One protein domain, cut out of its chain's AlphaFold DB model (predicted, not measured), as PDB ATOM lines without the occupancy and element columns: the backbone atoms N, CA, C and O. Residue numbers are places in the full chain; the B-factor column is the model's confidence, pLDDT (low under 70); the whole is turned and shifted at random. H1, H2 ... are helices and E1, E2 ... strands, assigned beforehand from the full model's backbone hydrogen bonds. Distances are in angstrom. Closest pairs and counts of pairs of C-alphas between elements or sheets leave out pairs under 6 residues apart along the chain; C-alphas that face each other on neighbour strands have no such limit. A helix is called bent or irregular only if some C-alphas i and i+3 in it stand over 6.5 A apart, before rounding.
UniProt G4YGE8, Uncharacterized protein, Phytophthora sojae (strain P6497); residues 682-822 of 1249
ATOM      1  N   ASN A 682     -23.545   6.006  18.080       84.25
ATOM      2  CA  ASN A 682     -22.266   5.495  18.557       84.25
ATOM      3  C   ASN A 682     -22.355   5.228  20.065       84.25
ATOM      4  O   ASN A 682     -22.689   6.141  20.818       84.25
ATOM      5  N   ALA A 683     -22.054   4.005  20.499       89.25
ATOM      6  CA  ALA A 683     -21.943   3.645  21.914       89.25
ATOM      7  C   ALA A 683     -20.483   3.751  22.381       89.25
ATOM      8  O   ALA A 683     -19.566   3.406  21.633       89.25
ATOM      9  N   GLN A 684     -20.247   4.199  23.616       89.81
ATOM     10  CA  GLN A 684     -18.906   4.336  24.192       89.81
ATOM     11  C   GLN A 684     -18.657   3.378  25.363       89.81
ATOM     12  O   GLN A 684     -19.331   3.407  26.393       89.81
ATOM     13  N   VAL A 685     -17.591   2.584  25.252       91.00
ATOM     14  CA  VAL A 685     -17.117   1.684  26.309       91.00
ATOM     15  C   VAL A 685     -15.719   2.105  26.751       91.00
ATOM     16  O   VAL A 685     -14.761   2.092  25.982       91.00
ATOM     17  N   LYS A 686     -15.592   2.463  28.031       90.81
ATOM     18  CA  LYS A 686     -14.319   2.805  28.671       90.81
ATOM     19  C   LYS A 686     -13.734   1.579  29.357       90.81
ATOM     20  O   LYS A 686     -14.266   1.092  30.363       90.81
ATOM     21  N   LEU A 687     -12.624   1.106  28.806       91.69
ATOM     22  CA  LEU A 687     -11.796   0.054  29.382       91.69
ATOM     23  C   LEU A 687     -10.583   0.673  30.076       91.69
ATOM     24  O   LEU A 687     -10.203   1.810  29.815       91.69
ATOM     25  N   PHE A 688      -9.965  -0.089  30.964       90.62
ATOM     26  CA  PHE A 688      -8.771   0.304  31.689       90.62
ATOM     27  C   PHE A 688      -7.763  -0.836  31.688       90.62
ATOM     28  O   PHE A 688      -8.097  -1.982  31.992       90.62
ATOM     29  N   THR A 689      -6.514  -0.485  31.412       90.69
ATOM     30  CA  THR A 689      -5.325  -1.288  31.701       90.69
ATOM     31  C   THR A 689      -4.596  -0.687  32.913       90.69
ATOM     32  O   THR A 689      -4.931   0.394  33.410       90.69
ATOM     33  N   ARG A 690      -3.568  -1.373  33.415       85.56
ATOM     34  CA  ARG A 690      -2.591  -0.773  34.333       85.56
ATOM     35  C   ARG A 690      -1.831   0.367  33.633       85.56
ATOM     36  O   ARG A 690      -1.701   0.354  32.409       85.56
ATOM     37  N   LEU A 691      -1.310   1.330  34.398       82.62
ATOM     38  CA  LEU A 691      -0.633   2.531  33.868       82.62
ATOM     39  C   LEU A 691       0.581   2.187  32.981       82.62
ATOM     40  O   LEU A 691       0.775   2.775  31.922       82.62
ATOM     41  N   ASP A 692       1.343   1.171  33.384       80.44
ATOM     42  CA  ASP A 692       2.454   0.563  32.645       80.44
ATOM     43  C   ASP A 692       2.006  -0.292  31.445       80.44
ATOM     44  O   ASP A 692       2.792  -0.559  30.541       80.44
ATOM     45  N   GLY A 693       0.736  -0.696  31.404       78.69
ATOM     46  CA  GLY A 693       0.142  -1.434  30.294       78.69
ATOM     47  C   GLY A 693      -0.322  -0.557  29.128       78.69
ATOM     48  O   GLY A 693      -0.321  -1.017  27.989       78.69
ATOM     49  N   ALA A 694      -0.663   0.713  29.373       78.12
ATOM     50  CA  ALA A 694      -1.120   1.634  28.325       78.12
ATOM     51  C   ALA A 694      -0.035   1.915  27.266       78.12
ATOM     52  O   ALA A 694      -0.336   2.032  26.083       78.12
ATOM     53  N   THR A 695       1.237   1.947  27.669       78.06
ATOM     54  CA  THR A 695       2.388   2.092  26.757       78.06
ATOM     55  C   THR A 695       2.746   0.799  26.014       78.06
ATOM     56  O   THR A 695       3.528   0.837  25.068       78.06
ATOM     57  N   LEU A 696       2.167  -0.343  26.408       82.00
ATOM     58  CA  LEU A 696       2.331  -1.639  25.742       82.00
ATOM     59  C   LEU A 696       1.239  -1.915  24.694       82.00
ATOM     60  O   LEU A 696       1.270  -2.972  24.061       82.00
ATOM     61  N   LEU A 697       0.280  -1.002  24.502       82.50
ATOM     62  CA  LEU A 697      -0.870  -1.152  23.605       82.50
ATOM     63  C   LEU A 697      -0.509  -0.845  22.133       82.50
ATOM     64  O   LEU A 697      -1.034   0.088  21.527       82.50
ATOM     65  N   SER A 698       0.415  -1.621  21.560       85.00
ATOM     66  CA  SER A 698       0.821  -1.497  20.149       85.00
ATOM     67  C   SER A 698      -0.330  -1.771  19.174       85.00
ATOM     68  O   SER A 698      -1.284  -2.460  19.530       85.00
ATOM     69  N   ASP A 699      -0.206  -1.319  17.924       80.62
ATOM     70  CA  ASP A 699      -1.228  -1.484  16.874       80.62
ATOM     71  C   ASP A 699      -1.720  -2.936  16.761       80.62
ATOM     72  O   ASP A 699      -2.917  -3.200  16.758       80.62
ATOM     73  N   LYS A 700      -0.801  -3.914  16.815       81.75
ATOM     74  CA  LYS A 700      -1.140  -5.347  16.818       81.75
ATOM     75  C   LYS A 700      -2.034  -5.753  18.001       81.75
ATOM     76  O   LYS A 700      -2.920  -6.588  17.835       81.75
ATOM     77  N   LYS A 701      -1.805  -5.190  19.192       85.75
ATOM     78  CA  LYS A 701      -2.653  -5.416  20.375       85.75
ATOM     79  C   LYS A 701      -3.956  -4.623  20.318       85.75
ATOM     80  O   LYS A 701      -4.955  -5.108  20.831       85.75
ATOM     81  N   GLN A 702      -3.969  -3.459  19.674       85.12
ATOM     82  CA  GLN A 702      -5.193  -2.702  19.409       85.12
ATOM     83  C   GLN A 702      -6.117  -3.460  18.447       85.12
ATOM     84  O   GLN A 702      -7.295  -3.614  18.755       85.12
ATOM     85  N   THR A 703      -5.592  -4.031  17.358       79.44
ATOM     86  CA  THR A 703      -6.353  -4.933  16.475       79.44
ATOM     87  C   THR A 703      -6.845  -6.168  17.230       79.44
ATOM     88  O   THR A 703      -8.025  -6.489  17.164       79.44
ATOM     89  N   ALA A 704      -5.987  -6.826  18.021       80.50
ATOM     90  CA  ALA A 704      -6.413  -7.967  18.837       80.50
ATOM     91  C   ALA A 704      -7.527  -7.594  19.836       80.50
ATOM     92  O   ALA A 704      -8.450  -8.377  20.035       80.50
ATOM     93  N   LEU A 705      -7.464  -6.397  20.436       87.38
ATOM     94  CA  LEU A 705      -8.494  -5.885  21.339       87.38
ATOM     95  C   LEU A 705      -9.815  -5.644  20.606       87.38
ATOM     96  O   LEU A 705     -10.837  -6.117  21.087       87.38
ATOM     97  N   LYS A 706      -9.808  -4.978  19.445       83.06
ATOM     98  CA  LYS A 706     -11.018  -4.793  18.625       83.06
ATOM     99  C   LYS A 706     -11.687  -6.135  18.311       83.06
ATOM    100  O   LYS A 706     -12.869  -6.301  18.597       83.06
ATOM    101  N   ASN A 707     -10.906  -7.102  17.823       78.06
ATOM    102  CA  ASN A 707     -11.396  -8.403  17.361       78.06
ATOM    103  C   ASN A 707     -12.094  -9.233  18.451       78.06
ATOM    104  O   ASN A 707     -13.058  -9.931  18.154       78.06
ATOM    105  N   ILE A 708     -11.632  -9.167  19.704       83.62
ATOM    106  CA  ILE A 708     -12.246  -9.919  20.813       83.62
ATOM    107  C   ILE A 708     -13.375  -9.155  21.515       83.62
ATOM    108  O   ILE A 708     -14.148  -9.754  22.262       83.62
ATOM    109  N   LEU A 709     -13.470  -7.833  21.337       85.75
ATOM    110  CA  LEU A 709     -14.294  -7.009  22.216       85.75
ATOM    111  C   LEU A 709     -15.798  -7.202  21.996       85.75
ATOM    112  O   LEU A 709     -16.527  -7.289  22.980       85.75
ATOM    113  N   THR A 710     -16.267  -7.293  20.751       80.69
ATOM    114  CA  THR A 710     -17.705  -7.435  20.448       80.69
ATOM    115  C   THR A 710     -18.252  -8.761  20.983       80.69
ATOM    116  O   THR A 710     -19.242  -8.788  21.719       80.69
ATOM    117  N   TRP A 711     -17.494  -9.837  20.767       76.19
ATOM    118  CA  TRP A 711     -17.673 -11.146  21.393       76.19
ATOM    119  C   TRP A 711     -17.697 -11.088  22.922       76.19
ATOM    120  O   TRP A 711     -18.648 -11.554  23.548       76.19
ATOM    121  N   ALA A 712     -16.668 -10.507  23.543       83.62
ATOM    122  CA  ALA A 712     -16.548 -10.487  24.997       83.62
ATOM    123  C   ALA A 712     -17.642  -9.640  25.674       83.62
ATOM    124  O   ALA A 712     -18.080  -9.976  26.774       83.62
ATOM    125  N   LEU A 713     -18.100  -8.562  25.028       86.50
ATOM    126  CA  LEU A 713     -19.191  -7.712  25.512       86.50
ATOM    127  C   LEU A 713     -20.592  -8.326  25.330       86.50
ATOM    128  O   LEU A 713     -21.549  -7.796  25.896       86.50
ATOM    129  N   GLY A 714     -20.719  -9.438  24.598       78.75
ATOM    130  CA  GLY A 714     -22.003 -10.093  24.335       78.75
ATOM    131  C   GLY A 714     -22.813  -9.453  23.205       78.75
ATOM    132  O   GLY A 714     -24.035  -9.548  23.217       78.75
ATOM    133  N   ILE A 715     -22.141  -8.812  22.243       74.50
ATOM    134  CA  ILE A 715     -22.728  -8.263  21.007       74.50
ATOM    135  C   ILE A 715     -21.981  -8.800  19.766       74.50
ATOM    136  O   ILE A 715     -21.408  -8.015  19.012       74.50
ATOM    137  N   PRO A 716     -21.931 -10.132  19.550       61.00
ATOM    138  CA  PRO A 716     -21.135 -10.743  18.475       61.00
ATOM    139  C   PRO A 716     -21.636 -10.404  17.061       61.00
ATOM    140  O   PRO A 716     -20.879 -10.552  16.112       61.00
ATOM    141  N   GLU A 717     -22.883  -9.940  16.932       56.38
ATOM    142  CA  GLU A 717     -23.492  -9.423  15.693       56.38
ATOM    143  C   GLU A 717     -22.842  -8.120  15.202       56.38
ATOM    144  O   GLU A 717     -22.949  -7.765  14.030       56.38
ATOM    145  N   VAL A 718     -22.175  -7.379  16.095       65.31
ATOM    146  CA  VAL A 718     -21.374  -6.223  15.704       65.31
ATOM    147  C   VAL A 718     -20.008  -6.736  15.286       65.31
ATOM    148  O   VAL A 718     -19.229  -7.220  16.114       65.31
ATOM    149  N   ASP A 719     -19.702  -6.617  13.999       63.31
ATOM    150  CA  ASP A 719     -18.381  -6.971  13.507       63.31
ATOM    151  C   ASP A 719     -17.306  -6.046  14.137       63.31
ATOM    152  O   ASP A 719     -17.531  -4.833  14.257       63.31
ATOM    153  N   PRO A 720     -16.138  -6.575  14.562       66.75
ATOM    154  CA  PRO A 720     -15.010  -5.794  15.084       66.75
ATOM    155  C   PRO A 720     -14.569  -4.599  14.236       66.75
ATOM    156  O   PRO A 720     -13.936  -3.680  14.762       66.75
ATOM    157  N   ILE A 721     -14.892  -4.609  12.943       63.81
ATOM    158  CA  ILE A 721     -14.731  -3.500  12.015       63.81
ATOM    159  C   ILE A 721     -15.395  -2.238  12.601       63.81
ATOM    160  O   ILE A 721     -14.705  -1.252  12.830       63.81
ATOM    161  N   PHE A 722     -16.641  -2.309  13.083       69.00
ATOM    162  CA  PHE A 722     -17.384  -1.194  13.698       69.00
ATOM    163  C   PHE A 722     -16.833  -0.709  15.059       69.00
ATOM    164  O   PHE A 722     -17.410   0.192  15.675       69.00
ATOM    165  N   VAL A 723     -15.716  -1.270  15.543       79.06
ATOM    166  CA  VAL A 723     -15.052  -0.888  16.796       79.06
ATOM    167  C   VAL A 723     -13.829  -0.006  16.526       79.06
ATOM    168  O   VAL A 723     -12.806  -0.432  15.974       79.06
ATOM    169  N   SER A 724     -13.868   1.236  17.006       83.12
ATOM    170  CA  SER A 724     -12.737   2.166  16.975       83.12
ATOM    171  C   SER A 724     -12.177   2.417  18.380       83.12
ATOM    172  O   SER A 724     -12.904   2.572  19.358       83.12
ATOM    173  N   ILE A 725     -10.848   2.441  18.499       86.94
ATOM    174  CA  ILE A 725     -10.167   2.883  19.721       86.94
ATOM    175  C   ILE A 725      -9.865   4.364  19.505       86.94
ATOM    176  O   ILE A 725      -9.027   4.712  18.679       86.94
ATOM    177  N   VAL A 726     -10.604   5.223  20.203       86.62
ATOM    178  CA  VAL A 726     -10.613   6.678  19.985       86.62
ATOM    179  C   VAL A 726      -9.454   7.352  20.718       86.62
ATOM    180  O   VAL A 726      -8.861   8.304  20.217       86.62
ATOM    181  N   ALA A 727      -9.123   6.868  21.918       86.75
ATOM    182  CA  ALA A 727      -8.040   7.414  22.728       86.75
ATOM    183  C   ALA A 727      -7.463   6.369  23.691       86.75
ATOM    184  O   ALA A 727      -8.186   5.518  24.211       86.75
ATOM    185  N   VAL A 728      -6.166   6.493  23.981       89.00
ATOM    186  CA  VAL A 728      -5.452   5.710  24.999       89.00
ATOM    187  C   VAL A 728      -4.682   6.677  25.894       89.00
ATOM    188  O   VAL A 728      -3.800   7.400  25.433       89.00
ATOM    189  N   SER A 729      -5.016   6.707  27.181       88.69
ATOM    190  CA  SER A 729      -4.412   7.595  28.174       88.69
ATOM    191  C   SER A 729      -3.335   6.865  28.971       88.69
ATOM    192  O   SER A 729      -3.627   6.019  29.817       88.69
ATOM    193  N   SER A 730      -2.073   7.244  28.770       82.44
ATOM    194  CA  SER A 730      -0.948   6.759  29.583       82.44
ATOM    195  C   SER A 730      -0.963   7.283  31.027       82.44
ATOM    196  O   SER A 730      -0.338   6.684  31.898       82.44
ATOM    197  N   ALA A 731      -1.695   8.369  31.303       80.62
ATOM    198  CA  ALA A 731      -1.801   8.965  32.636       80.62
ATOM    199  C   ALA A 731      -2.839   8.266  33.534       80.62
ATOM    200  O   ALA A 731      -2.647   8.197  34.746       80.62
ATOM    201  N   THR A 732      -3.928   7.740  32.957       83.38
ATOM    202  CA  THR A 732      -5.024   7.083  33.704       83.38
ATOM    203  C   THR A 732      -5.124   5.576  33.450       83.38
ATOM    204  O   THR A 732      -5.758   4.855  34.227       83.38
ATOM    205  N   GLY A 733      -4.480   5.076  32.389       85.12
ATOM    206  CA  GLY A 733      -4.632   3.704  31.897       85.12
ATOM    207  C   GLY A 733      -5.935   3.475  31.123       85.12
ATOM    208  O   GLY A 733      -6.274   2.329  30.844       85.12
ATOM    209  N   GLU A 734      -6.678   4.542  30.818       90.25
ATOM    210  CA  GLU A 734      -7.982   4.500  30.152       90.25
ATOM    211  C   GLU A 734      -7.845   4.274  28.642       90.25
ATOM    212  O   GLU A 734      -6.998   4.880  27.984       90.25
ATOM    213  N   ILE A 735      -8.707   3.421  28.102       91.31
ATOM    214  CA  ILE A 735      -8.858   3.120  26.681       91.31
ATOM    215  C   ILE A 735     -10.314   3.433  26.330       91.31
ATOM    216  O   ILE A 735     -11.232   2.723  26.751       91.31
ATOM    217  N   SER A 736     -10.521   4.511  25.578       90.81
ATOM    218  CA  SER A 736     -11.836   4.908  25.077       90.81
ATOM    219  C   SER A 736     -12.132   4.143  23.797       90.81
ATOM    220  O   SER A 736     -11.483   4.376  22.775       90.81
ATOM    221  N   VAL A 737     -13.113   3.246  23.852       90.75
ATOM    222  CA  VAL A 737     -13.602   2.504  22.693       90.75
ATOM    223  C   VAL A 737     -14.961   3.052  22.280       90.75
ATOM    224  O   VAL A 737     -15.827   3.284  23.123       90.75
ATOM    225  N   GLN A 738     -15.146   3.246  20.982       88.44
ATOM    226  CA  GLN A 738     -16.405   3.613  20.357       88.44
ATOM    227  C   GLN A 738     -16.859   2.462  19.459       88.44
ATOM    228  O   GLN A 738     -16.049   1.840  18.773       88.44
ATOM    229  N   ILE A 739     -18.153   2.170  19.500       85.69
ATOM    230  CA  ILE A 739     -18.791   1.104  18.734       85.69
ATOM    231  C   ILE A 739     -19.909   1.750  17.917       85.69
ATOM    232  O   ILE A 739     -20.838   2.330  18.486       85.69
ATOM    233  N   ALA A 740     -19.794   1.693  16.595       79.12
ATOM    234  CA  ALA A 740     -20.816   2.174  15.673       79.12
ATOM    235  C   ALA A 740     -21.956   1.143  15.605       79.12
ATOM    236  O   ALA A 740     -21.709  -0.029  15.328       79.12
ATOM    237  N   ILE A 741     -23.191   1.548  15.920       78.62
ATOM    238  CA  ILE A 741     -24.299   0.604  16.135       78.62
ATOM    239  C   ILE A 741     -25.203   0.509  14.896       78.62
ATOM    240  O   ILE A 741     -25.786   1.526  14.500       78.62
ATOM    241  N   PRO A 742     -25.353  -0.687  14.288       67.19
ATOM    242  CA  PRO A 742     -26.221  -0.883  13.134       67.19
ATOM    243  C   PRO A 742     -27.716  -0.863  13.521       67.19
ATOM    244  O   PRO A 742     -28.061  -1.088  14.689       67.19
ATOM    245  N   PRO A 743     -28.627  -0.649  12.550       64.06
ATOM    246  CA  PRO A 743     -30.070  -0.609  12.789       64.06
ATOM    247  C   PRO A 743     -30.640  -1.854  13.480       64.06
ATOM    248  O   PRO A 743     -31.470  -1.711  14.377       64.06
ATOM    249  N   SER A 744     -30.149  -3.048  13.133       60.59
ATOM    250  CA  SER A 744     -30.548  -4.329  13.737       60.59
ATOM    251  C   SER A 744     -30.391  -4.332  15.261       60.59
ATOM    252  O   SER A 744     -31.357  -4.549  15.991       60.59
ATOM    253  N   LEU A 745     -29.203  -3.983  15.763       69.31
ATOM    254  CA  LEU A 745     -28.947  -3.906  17.202       69.31
ATOM    255  C   LEU A 745     -29.682  -2.723  17.860       69.31
ATOM    256  O   LEU A 745     -30.067  -2.809  19.029       69.31
ATOM    257  N   SER A 746     -29.933  -1.639  17.116       70.38
ATOM    258  CA  SER A 746     -30.717  -0.498  17.608       70.38
ATOM    259  C   SER A 746     -32.195  -0.838  17.860       70.38
ATOM    260  O   SER A 746     -32.801  -0.248  18.748       70.38
ATOM    261  N   ALA A 747     -32.766  -1.826  17.160       67.75
ATOM    262  CA  ALA A 747     -34.133  -2.284  17.416       67.75
ATOM    263  C   ALA A 747     -34.274  -2.914  18.817       67.75
ATOM    264  O   ALA A 747     -35.253  -2.666  19.519       67.75
ATOM    265  N   THR A 748     -33.258  -3.664  19.260       75.19
ATOM    266  CA  THR A 748     -33.178  -4.219  20.625       75.19
ATOM    267  C   THR A 748     -32.751  -3.163  21.651       75.19
ATOM    268  O   THR A 748     -33.224  -3.168  22.789       75.19
ATOM    269  N   TYR A 749     -31.876  -2.233  21.256       81.69
ATOM    270  CA  TYR A 749     -31.365  -1.164  22.112       81.69
ATOM    271  C   TYR A 749     -31.553   0.219  21.460       81.69
ATOM    272  O   TYR A 749     -30.617   0.735  20.848       81.69
ATOM    273  N   PRO A 750     -32.717   0.879  21.629       80.50
ATOM    274  CA  PRO A 750     -33.040   2.112  20.895       80.50
ATOM    275  C   PRO A 750     -32.164   3.334  21.206       80.50
ATOM    276  O   PRO A 750     -32.247   4.342  20.513       80.50
ATOM    277  N   THR A 751     -31.343   3.287  22.261       88.31
ATOM    278  CA  THR A 751     -30.472   4.401  22.663       88.31
ATOM    279  C   THR A 751     -29.113   3.908  23.156       88.31
ATOM    280  O   THR A 751     -29.021   2.865  23.810       88.31
ATOM    281  N   ALA A 752     -28.072   4.719  22.927       88.38
ATOM    282  CA  ALA A 752     -26.709   4.451  23.389       88.38
ATOM    283  C   ALA A 752     -26.641   4.135  24.889       88.38
ATOM    284  O   ALA A 752     -26.038   3.141  25.275       88.38
ATOM    285  N   SER A 753     -27.331   4.911  25.730       88.50
ATOM    286  CA  SER A 753     -27.313   4.727  27.188       88.50
ATOM    287  C   SER A 753     -27.832   3.350  27.633       88.50
ATOM    288  O   SER A 753     -27.280   2.755  28.565       88.50
ATOM    289  N   LEU A 754     -28.855   2.809  26.959       88.56
ATOM    290  CA  LEU A 754     -29.401   1.487  27.274       88.56
ATOM    291  C   LEU A 754     -28.414   0.372  26.899       88.56
ATOM    292  O   LEU A 754     -28.175  -0.530  27.707       88.56
ATOM    293  N   LEU A 755     -27.810   0.461  25.707       90.00
ATOM    294  CA  LEU A 755     -26.795  -0.489  25.255       90.00
ATOM    295  C   LEU A 755     -25.547  -0.425  26.145       90.00
ATOM    296  O   LEU A 755     -25.140  -1.441  26.701       90.00
ATOM    297  N   GLU A 756     -24.981   0.766  26.353       92.69
ATOM    298  CA  GLU A 756     -23.811   0.996  27.208       92.69
ATOM    299  C   GLU A 756     -24.000   0.406  28.608       92.69
ATOM    300  O   GLU A 756     -23.089  -0.235  29.130       92.69
ATOM    301  N   THR A 757     -25.192   0.543  29.197       88.94
ATOM    302  CA  THR A 757     -25.512  -0.045  30.506       88.94
ATOM    303  C   THR A 757     -25.350  -1.573  30.507       88.94
ATOM    304  O   THR A 757     -24.777  -2.124  31.450       88.94
ATOM    305  N   GLN A 758     -25.786  -2.270  29.450       89.00
ATOM    306  CA  GLN A 758     -25.566  -3.718  29.321       89.00
ATOM    307  C   GLN A 758     -24.107  -4.058  29.000       89.00
ATOM    308  O   GLN A 758     -23.557  -4.969  29.619       89.00
ATOM    309  N   LEU A 759     -23.445  -3.305  28.115       90.75
ATOM    310  CA  LEU A 759     -22.028  -3.519  27.795       90.75
ATOM    311  C   LEU A 759     -21.161  -3.396  29.058       90.75
ATOM    312  O   LEU A 759     -20.357  -4.283  29.338       90.75
ATOM    313  N   TYR A 760     -21.372  -2.367  29.890       90.06
ATOM    314  CA  TYR A 760     -20.686  -2.235  31.179       90.06
ATOM    315  C   TYR A 760     -21.051  -3.356  32.159       90.06
ATOM    316  O   TYR A 760     -20.175  -3.819  32.887       90.06
ATOM    317  N   LYS A 761     -22.298  -3.839  32.180       88.19
ATOM    318  CA  LYS A 761     -22.697  -4.981  33.019       88.19
ATOM    319  C   LYS A 761     -21.938  -6.259  32.638       88.19
ATOM    320  O   LYS A 761     -21.406  -6.921  33.527       88.19
ATOM    321  N   THR A 762     -21.830  -6.580  31.346       87.19
ATOM    322  CA  THR A 762     -21.058  -7.737  30.857       87.19
ATOM    323  C   THR A 762     -19.556  -7.554  31.098       87.19
ATOM    324  O   THR A 762     -18.878  -8.475  31.567       87.19
ATOM    325  N   ALA A 763     -19.040  -6.347  30.851       88.12
ATOM    326  CA  ALA A 763     -17.622  -6.021  30.985       88.12
ATOM    327  C   ALA A 763     -17.112  -6.028  32.443       88.12
ATOM    328  O   ALA A 763     -15.920  -6.224  32.678       88.12
ATOM    329  N   ARG A 764     -18.013  -5.894  33.428       88.50
ATOM    330  CA  ARG A 764     -17.738  -6.047  34.873       88.50
ATOM    331  C   ARG A 764     -17.742  -7.510  35.343       88.50
ATOM    332  O   ARG A 764     -17.906  -7.783  36.532       88.50
ATOM    333  N   SER A 765     -17.581  -8.474  34.437       85.88
ATOM    334  CA  SER A 765     -17.449  -9.892  34.785       85.88
ATOM    335  C   SER A 765     -15.985 -10.346  34.790       85.88
ATOM    336  O   SER A 765     -15.160  -9.924  33.975       85.88
ATOM    337  N   SER A 766     -15.650 -11.282  35.683       82.19
ATOM    338  CA  SER A 766     -14.338 -11.942  35.668       82.19
ATOM    339  C   SER A 766     -14.106 -12.745  34.384       82.19
ATOM    340  O   SER A 766     -12.960 -12.886  33.967       82.19
ATOM    341  N   ASN A 767     -15.178 -13.234  33.748       84.75
ATOM    342  CA  ASN A 767     -15.116 -13.947  32.473       84.75
ATOM    343  C   ASN A 767     -14.669 -13.019  31.331       84.75
ATOM    344  O   ASN A 767     -13.708 -13.341  30.638       84.75
ATOM    345  N   PHE A 768     -15.288 -11.837  31.203       89.94
ATOM    346  CA  PHE A 768     -14.870 -10.801  30.250       89.94
ATOM    347  C   PHE A 768     -13.386 -10.457  30.413       89.94
ATOM    348  O   PHE A 768     -12.609 -10.549  29.463       89.94
ATOM    349  N   SER A 769     -12.981 -10.107  31.638       85.94
ATOM    350  CA  SER A 769     -11.606  -9.687  31.920       85.94
ATOM    351  C   SER A 769     -10.596 -10.797  31.607       85.94
ATOM    352  O   SER A 769      -9.573 -10.520  30.982       85.94
ATOM    353  N   ALA A 770     -10.891 -12.056  31.952       84.31
ATOM    354  CA  ALA A 770     -10.023 -13.191  31.636       84.31
ATOM    355  C   ALA A 770      -9.925 -13.464  30.124       84.31
ATOM    356  O   ALA A 770      -8.816 -13.620  29.609       84.31
ATOM    357  N   LEU A 771     -11.058 -13.477  29.412       84.69
ATOM    358  CA  LEU A 771     -11.125 -13.735  27.970       84.69
ATOM    359  C   LEU A 771     -10.335 -12.687  27.174       84.69
ATOM    360  O   LEU A 771      -9.432 -13.032  26.409       84.69
ATOM    361  N   VAL A 772     -10.622 -11.403  27.408       87.50
ATOM    362  CA  VAL A 772      -9.955 -10.293  26.713       87.50
ATOM    363  C   VAL A 772      -8.467 -10.251  27.067       87.50
ATOM    364  O   VAL A 772      -7.632 -10.136  26.169       87.50
ATOM    365  N   SER A 773      -8.101 -10.416  28.344       87.19
ATOM    366  CA  SER A 773      -6.688 -10.363  28.750       87.19
ATOM    367  C   SER A 773      -5.872 -11.529  28.182       87.19
ATOM    368  O   SER A 773      -4.719 -11.331  27.793       87.19
ATOM    369  N   SER A 774      -6.472 -12.720  28.061       86.56
ATOM    370  CA  SER A 774      -5.845 -13.886  27.425       86.56
ATOM    371  C   SER A 774      -5.643 -13.699  25.920       86.56
ATOM    372  O   SER A 774      -4.622 -14.136  25.393       86.56
ATOM    373  N   TYR A 775      -6.591 -13.066  25.222       82.69
ATOM    374  CA  TYR A 775      -6.517 -12.866  23.771       82.69
ATOM    375  C   TYR A 775      -5.569 -11.719  23.381       82.69
ATOM    376  O   TYR A 775      -4.770 -11.842  22.454       82.69
ATOM    377  N   VAL A 776      -5.610 -10.604  24.118       87.69
ATOM    378  CA  VAL A 776      -4.794  -9.401  23.855       87.69
ATOM    379  C   VAL A 776      -3.383  -9.514  24.454       87.69
ATOM    380  O   VAL A 776      -2.452  -8.822  24.026       87.69
ATOM    381  N   GLY A 777      -3.193 -10.374  25.459       85.00
ATOM    382  CA  GLY A 777      -1.946 -10.470  26.218       85.00
ATOM    383  C   GLY A 777      -1.668  -9.206  27.039       85.00
ATOM    384  O   GLY A 777      -0.533  -8.715  27.057       85.00
ATOM    385  N   LEU A 778      -2.710  -8.626  27.642       87.75
ATOM    386  CA  LEU A 778      -2.652  -7.440  28.501       87.75
ATOM    387  C   LEU A 778      -3.829  -7.443  29.488       87.75
ATOM    388  O   LEU A 778      -4.961  -7.618  29.053       87.75
ATOM    389  N   ASP A 779      -3.573  -7.195  30.774       87.50
ATOM    390  CA  ASP A 779      -4.626  -7.100  31.796       87.50
ATOM    391  C   ASP A 779      -5.598  -5.948  31.489       87.50
ATOM    392  O   ASP A 779      -5.198  -4.780  31.459       87.50
ATOM    393  N   LEU A 780      -6.881  -6.272  31.306       88.62
ATOM    394  CA  LEU A 780      -7.941  -5.321  30.957       88.62
ATOM    395  C   LEU A 780      -9.193  -5.503  31.830       88.62
ATOM    396  O   LEU A 780      -9.614  -6.624  32.128       88.62
ATOM    397  N   ALA A 781      -9.805  -4.387  32.233       88.12
ATOM    398  CA  ALA A 781     -11.054  -4.337  32.998       88.12
ATOM    399  C   ALA A 781     -11.934  -3.149  32.575       88.12
ATOM    400  O   ALA A 781     -11.454  -2.178  31.996       88.12
ATOM    401  N   SER A 782     -13.226  -3.201  32.886       88.75
ATOM    402  CA  SER A 782     -14.188  -2.125  32.611       88.75
ATOM    403  C   SER A 782     -14.208  -1.022  33.672       88.75
ATOM    404  O   SER A 782     -13.811  -1.247  34.816       88.75
ATOM    405  N   ARG A 783     -14.796   0.136  33.342       86.69
ATOM    406  CA  ARG A 783     -15.111   1.195  34.316       86.69
ATOM    407  C   ARG A 783     -16.016   0.706  35.465       86.69
ATOM    408  O   ARG A 783     -17.142   0.249  35.240       86.69
ATOM    409  N   CYS A 784     -15.553   0.909  36.697       86.56
ATOM    410  CA  CYS A 784     -16.354   0.759  37.912       86.56
ATOM    411  C   CYS A 784     -17.138   2.031  38.260       86.56
ATOM    412  O   CYS A 784     -16.810   3.126  37.804       86.56
ATOM    413  N   GLU A 785     -18.173   1.875  39.083       86.12
ATOM    414  CA  GLU A 785     -18.830   2.998  39.758       86.12
ATOM    415  C   GLU A 785     -17.885   3.664  40.767       86.12
ATOM    416  O   GLU A 785     -16.974   3.026  41.305       86.12
ATOM    417  N   SER A 786     -18.093   4.960  41.013       85.12
ATOM    418  CA  SER A 786     -17.311   5.726  41.984       85.12
ATOM    419  C   SER A 786     -17.417   5.078  43.375       85.12
ATOM    420  O   SER A 786     -18.494   4.686  43.823       85.12
ATOM    421  N   GLY A 787     -16.274   4.903  44.042       84.06
ATOM    422  CA  GLY A 787     -16.130   4.111  45.268       84.06
ATOM    423  C   GLY A 787     -15.684   2.654  45.069       84.06
ATOM    424  O   GLY A 787     -15.409   1.986  46.064       84.06
ATOM    425  N   TRP A 788     -15.551   2.146  43.834       88.12
ATOM    426  CA  TRP A 788     -15.281   0.720  43.570       88.12
ATOM    427  C   TRP A 788     -14.093   0.452  42.628       88.12
ATOM    428  O   TRP A 788     -13.728   1.264  41.780       88.12
ATOM    429  N   LYS A 789     -13.470  -0.726  42.779       88.94
ATOM    430  CA  LYS A 789     -12.357  -1.242  41.960       88.94
ATOM    431  C   LYS A 789     -12.350  -2.777  41.880       88.94
ATOM    432  O   LYS A 789     -13.120  -3.467  42.549       88.94
ATOM    433  N   GLY A 790     -11.412  -3.318  41.105       85.06
ATOM    434  CA  GLY A 790     -11.302  -4.737  40.766       85.06
ATOM    435  C   GLY A 790     -12.004  -5.062  39.447       85.06
ATOM    436  O   GLY A 790     -12.867  -4.316  38.998       85.06
ATOM    437  N   THR A 791     -11.661  -6.202  38.847       83.19
ATOM    438  CA  THR A 791     -12.223  -6.667  37.561       83.19
ATOM    439  C   THR A 791     -13.739  -6.881  37.591       83.19
ATOM    440  O   THR A 791     -14.385  -6.780  36.556       83.19
ATOM    441  N   SER A 792     -14.307  -7.124  38.777       84.12
ATOM    442  CA  SER A 792     -15.751  -7.219  39.025       84.12
ATOM    443  C   SER A 792     -16.346  -6.030  39.788       84.12
ATOM    444  O   SER A 792     -17.494  -6.097  40.213       84.12
ATOM    445  N   CYS A 793     -15.573  -4.965  40.031       87.06
ATOM    446  CA  CYS A 793     -16.002  -3.783  40.791       87.06
ATOM    447  C   CYS A 793     -16.561  -4.071  42.202       87.06
ATOM    448  O   CYS A 793     -17.387  -3.324  42.710       87.06
ATOM    449  N   THR A 794     -16.101  -5.144  42.854       85.56
ATOM    450  CA  THR A 794     -16.574  -5.592  44.182       85.56
ATOM    451  C   THR A 794     -15.668  -5.187  45.346       85.56
ATOM    452  O   THR A 794     -15.941  -5.545  46.491       85.56
ATOM    453  N   ARG A 795     -14.558  -4.484  45.091       87.38
ATOM    454  CA  ARG A 795     -13.622  -4.035  46.134       87.38
ATOM    455  C   ARG A 795     -13.738  -2.530  46.308       87.38
ATOM    456  O   ARG A 795     -13.677  -1.806  45.321       87.38
ATOM    457  N   GLU A 796     -13.819  -2.061  47.545       85.94
ATOM    458  CA  GLU A 796     -13.895  -0.627  47.834       85.94
ATOM    459  C   GLU A 796     -12.632   0.125  47.377       85.94
ATOM    460  O   GLU A 796     -11.489  -0.344  47.505       85.94
ATOM    461  N   CYS A 797     -12.839   1.328  46.852       86.38
ATOM    462  CA  CYS A 797     -11.811   2.321  46.613       86.38
ATOM    463  C   CYS A 797     -12.174   3.618  47.337       86.38
ATOM    464  O   CYS A 797     -13.112   4.310  46.962       86.38
ATOM    465  N   SER A 798     -11.412   3.925  48.382       83.19
ATOM    466  CA  SER A 798     -11.635   5.055  49.278       83.19
ATOM    467  C   SER A 798     -10.428   5.988  49.280       83.19
ATOM    468  O   SER A 798      -9.290   5.519  49.383       83.19
ATOM    469  N   LEU A 799     -10.680   7.292  49.266       84.94
ATOM    470  CA  LEU A 799      -9.688   8.338  49.498       84.94
ATOM    471  C   LEU A 799     -10.069   9.129  50.759       84.94
ATOM    472  O   LEU A 799     -11.241   9.414  50.983       84.94
ATOM    473  N   SER A 800      -9.093   9.482  51.595       82.50
ATOM    474  CA  SER A 800      -9.324  10.365  52.749       82.50
ATOM    475  C   SER A 800      -9.789  11.746  52.290       82.50
ATOM    476  O   SER A 800      -9.204  12.288  51.355       82.50
ATOM    477  N   HIS A 801     -10.771  12.331  52.978       82.38
ATOM    478  CA  HIS A 801     -11.354  13.642  52.655       82.38
ATOM    479  C   HIS A 801     -12.112  13.711  51.317       82.38
ATOM    480  O   HIS A 801     -12.429  14.796  50.834       82.38
ATOM    481  N   CYS A 802     -12.431  12.554  50.735       84.44
ATOM    482  CA  CYS A 802     -13.322  12.400  49.593       84.44
ATOM    483  C   CYS A 802     -14.649  11.802  50.069       84.44
ATOM    484  O   CYS A 802     -14.644  10.835  50.836       84.44
ATOM    485  N   ALA A 803     -15.769  12.337  49.586       81.56
ATOM    486  CA  ALA A 803     -17.090  11.870  49.980       81.56
ATOM    487  C   ALA A 803     -17.310  10.389  49.611       81.56
ATOM    488  O   ALA A 803     -16.752   9.856  48.642       81.56
ATOM    489  N   VAL A 804     -18.160   9.709  50.386       78.38
ATOM    490  CA  VAL A 804     -18.509   8.297  50.163       78.38
ATOM    491  C   VAL A 804     -19.068   8.114  48.748       78.38
ATOM    492  O   VAL A 804     -19.903   8.895  48.301       78.38
ATOM    493  N   ASN A 805     -18.598   7.080  48.043       79.94
ATOM    494  CA  ASN A 805     -18.907   6.801  46.633       79.94
ATOM    495  C   ASN A 805     -18.521   7.922  45.645       79.94
ATOM    496  O   ASN A 805     -19.051   7.969  44.542       79.94
ATOM    497  N   SER A 806     -17.580   8.804  46.000       81.88
ATOM    498  CA  SER A 806     -17.102   9.889  45.126       81.88
ATOM    499  C   SER A 806     -15.677   9.676  44.583       81.88
ATOM    500  O   SER A 806     -15.190  10.433  43.749       81.88
ATOM    501  N   THR A 807     -14.982   8.627  45.035       87.25
ATOM    502  CA  THR A 807     -13.608   8.315  44.608       87.25
ATOM    503  C   THR A 807     -13.595   7.542  43.282       87.25
ATOM    504  O   THR A 807     -14.063   6.405  43.225       87.25
ATOM    505  N   VAL A 808     -13.002   8.098  42.224       86.56
ATOM    506  CA  VAL A 808     -12.799   7.401  40.941       86.56
ATOM    507  C   VAL A 808     -11.415   6.756  40.928       86.56
ATOM    508  O   VAL A 808     -10.405   7.419  41.166       86.56
ATOM    509  N   CYS A 809     -11.346   5.460  40.621       87.50
ATOM    510  CA  CYS A 809     -10.102   4.690  40.641       87.50
ATOM    511  C   CYS A 809      -9.888   3.888  39.358       87.50
ATOM    512  O   CYS A 809     -10.838   3.406  38.745       87.50
ATOM    513  N   ASN A 810      -8.623   3.656  39.002       89.06
ATOM    514  CA  ASN A 810      -8.280   2.652  38.004       89.06
ATOM    515  C   ASN A 810      -8.655   1.256  38.561       89.06
ATOM    516  O   ASN A 810      -8.194   0.891  39.650       89.06
ATOM    517  N   PRO A 811      -9.472   0.458  37.850       86.44
ATOM    518  CA  PRO A 811     -10.031  -0.789  38.372       86.44
ATOM    519  C   PRO A 811      -8.986  -1.895  38.581       86.44
ATOM    520  O   PRO A 811      -9.209  -2.776  39.409       86.44
ATOM    521  N   LEU A 812      -7.843  -1.852  37.884       86.25
ATOM    522  CA  LEU A 812      -6.783  -2.862  37.986       86.25
ATOM    523  C   LEU A 812      -5.694  -2.470  38.985       86.25
ATOM    524  O   LEU A 812      -5.359  -3.255  39.871       86.25
ATOM    525  N   SER A 813      -5.135  -1.263  38.864       83.38
ATOM    526  CA  SER A 813      -4.067  -0.805  39.764       83.38
ATOM    527  C   SER A 813      -4.596  -0.349  41.125       83.38
ATOM    528  O   SER A 813      -3.849  -0.329  42.102       83.38
ATOM    529  N   GLY A 814      -5.877   0.031  41.206       82.94
ATOM    530  CA  GLY A 814      -6.468   0.639  42.394       82.94
ATOM    531  C   GLY A 814      -5.940   2.042  42.703       82.94
ATOM    532  O   GLY A 814      -6.210   2.540  43.796       82.94
ATOM    533  N   ALA A 815      -5.192   2.659  41.780       84.38
ATOM    534  CA  ALA A 815      -4.754   4.044  41.891       84.38
ATOM    535  C   ALA A 815      -5.963   4.983  41.794       84.38
ATOM    536  O   ALA A 815      -6.798   4.828  40.900       84.38
ATOM    537  N   VAL A 816      -6.046   5.950  42.707       84.81
ATOM    538  CA  VAL A 816      -7.085   6.984  42.678       84.81
ATOM    539  C   VAL A 816      -6.767   7.968  41.554       84.81
ATOM    540  O   VAL A 816      -5.646   8.468  41.471       84.81
ATOM    541  N   LEU A 817      -7.744   8.207  40.683       83.25
ATOM    542  CA  LEU A 817      -7.633   9.079  39.513       83.25
ATOM    543  C   LEU A 817      -8.221  10.467  39.796       83.25
ATOM    544  O   LEU A 817      -7.621  11.471  39.425       83.25
ATOM    545  N   SER A 818      -9.368  10.517  40.480       84.75
ATOM    546  CA  SER A 818     -10.025  11.752  40.915       84.75
ATOM    547  C   SER A 818     -10.957  11.507  42.105       84.75
ATOM    548  O   SER A 818     -11.271  10.364  42.451       84.75
ATOM    549  N   CYS A 819     -11.421  12.590  42.719       84.50
ATOM    550  CA  CYS A 819     -12.595  12.608  43.582       84.50
ATOM    551  C   CYS A 819     -13.607  13.626  43.039       84.50
ATOM    552  O   CYS A 819     -13.226  14.762  42.754       84.50
ATOM    553  N   ASP A 820     -14.876  13.238  42.905       81.12
ATOM    554  CA  ASP A 820     -15.918  14.100  42.325       81.12
ATOM    555  C   ASP A 820     -16.479  15.115  43.352       81.12
ATOM    556  O   ASP A 820     -17.111  16.107  42.991       81.12
ATOM    557  N   THR A 821     -16.284  14.879  44.655       82.06
ATOM    558  CA  THR A 821     -16.813  15.683  45.771       82.06
ATOM    559  C   THR A 821     -15.961  15.483  47.025       82.06
ATOM    560  O   THR A 821     -15.907  14.388  47.582       82.06
ATOM    561  N   CYS A 822     -15.311  16.546  47.494       82.19
ATOM    562  CA  CYS A 822     -14.525  16.523  48.728       82.19
ATOM    563  C   CYS A 822     -15.389  16.715  49.980       82.19
ATOM    564  O   CYS A 822     -16.465  17.309  49.915       82.19
TER     565      CYS A 822
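AT A GLANCE: This is residues 682 to 822 of the 1249 residues of an uncharacterized protein of Phytophthora sojae (strain P6497) (UniProt G4YGE8). The model shows a strongly twisted sheet of four strands with helices H2, H4 and H5 packed on it, and beyond edge strand E4 a small, loop-rich second lobe that ends in the hairpin of E5 and E6. H3 lies at the end of the long axis away from this lobe. The printed part has 141 residues, with five named helices and six named strands in the order E1 H1 H2 E2 E3 H3 H4 H5 E4 E5 E6; the class is mixed, helices and strands. The large sheet has the order E2 E3 E1 E4, antiparallel throughout, and the small one pairs E5 with E6, also antiparallel. The whole is compact, with a radius of gyration of the C-alphas of 15.0 A and spans of 47 by 33 by 24 A.

IN THESE COORDINATES: Find C-alpha 682 at (-22.266, 5.495, 18.557); from there E1, residues 682 to 689, runs 22.5 A. H1, residues 691 to 694, follows after one residue. H2, residues 699 to 713, is the longest helix by residues and covers 20.9 A; it is irregular, with C-alphas 707 and 710 lying 7.1 A apart. Read on to E2, residues 723 to 728, 14.2 A long, and E3, residues 734 to 741, 21.9 A long. H3, residues 743 to 748, then leads to H4, residues 752 to 763, which begins at C-alpha 752 at (-26.709, 4.451, 23.389) and runs 15.8 A. H5, residues 766 to 776, runs 15.4 A. Three short strands remain: E4, residues 780 to 782, E5, residues 807 to 809, and E6, residues 816 to 819, which ends at C-alpha 819 at (-12.595, 12.608, 43.582).

HOW THE PARTS SIT: Start with E1 and E3, antiparallel at 154 degrees, where N 685 and O 737 are 2.9 A apart. The hairpin of E2 and E3 has N 724 and O 738 at 2.9 A. On the other side of E1, look at E4, where N 688 and O 781 are 2.8 A apart. E1, H1, H2 and E2 form a split strand-helix-strand unit, two strands running the same way with E3 between them, and its crossover is right-handed. H2 is on one face of the sheet, giving two layers, at a height over the sheet of 6.5 A. H4 is on the sheet at a height of 8.2 A, over E1 and along the strands, at 22 degrees to E1 on the local plane; its closest C-alphas to E1 are those of Ala 683 and Ala 752, 5.1 A apart. H5 only grazes the sheet with residues 766 to 774, and H1 only grazes it with residues 691 to 694. H2 and H5 touch at a shallow tilt of 28 degrees, opposite ways, with the closest C-alphas, Ala 704 and Val 776, 5.5 A apart. H2 touches H4 with residues 712 to 713 alone, about perpendicular at 82 degrees; Leu 713 and Leu 759 have the closest C-alphas, at 5.6 A. H3 is not on the sheet but is near H4. In the hairpin of E5 and E6, N 808 and O 818 are 2.9 A apart. In H4 and H5 every O i to N i+4 pair is within hydrogen-bond range, against 9 of 11 in H2 and 1 of 2 in H3; H1 is too short for such a pair.

THE WHOLE: The C-alphas farthest apart, those of Ser 744 and His 801, are 47.0 A apart. The printed part has no cut. The one long link, 24 residues from E4 to E5, holds a short antiparallel pairing of residues 788 to 789 with 795 to 796. The mean pLDDT of the printed part is 83.3; residues 716 to 722, 742 to 745 and 747 are under 70.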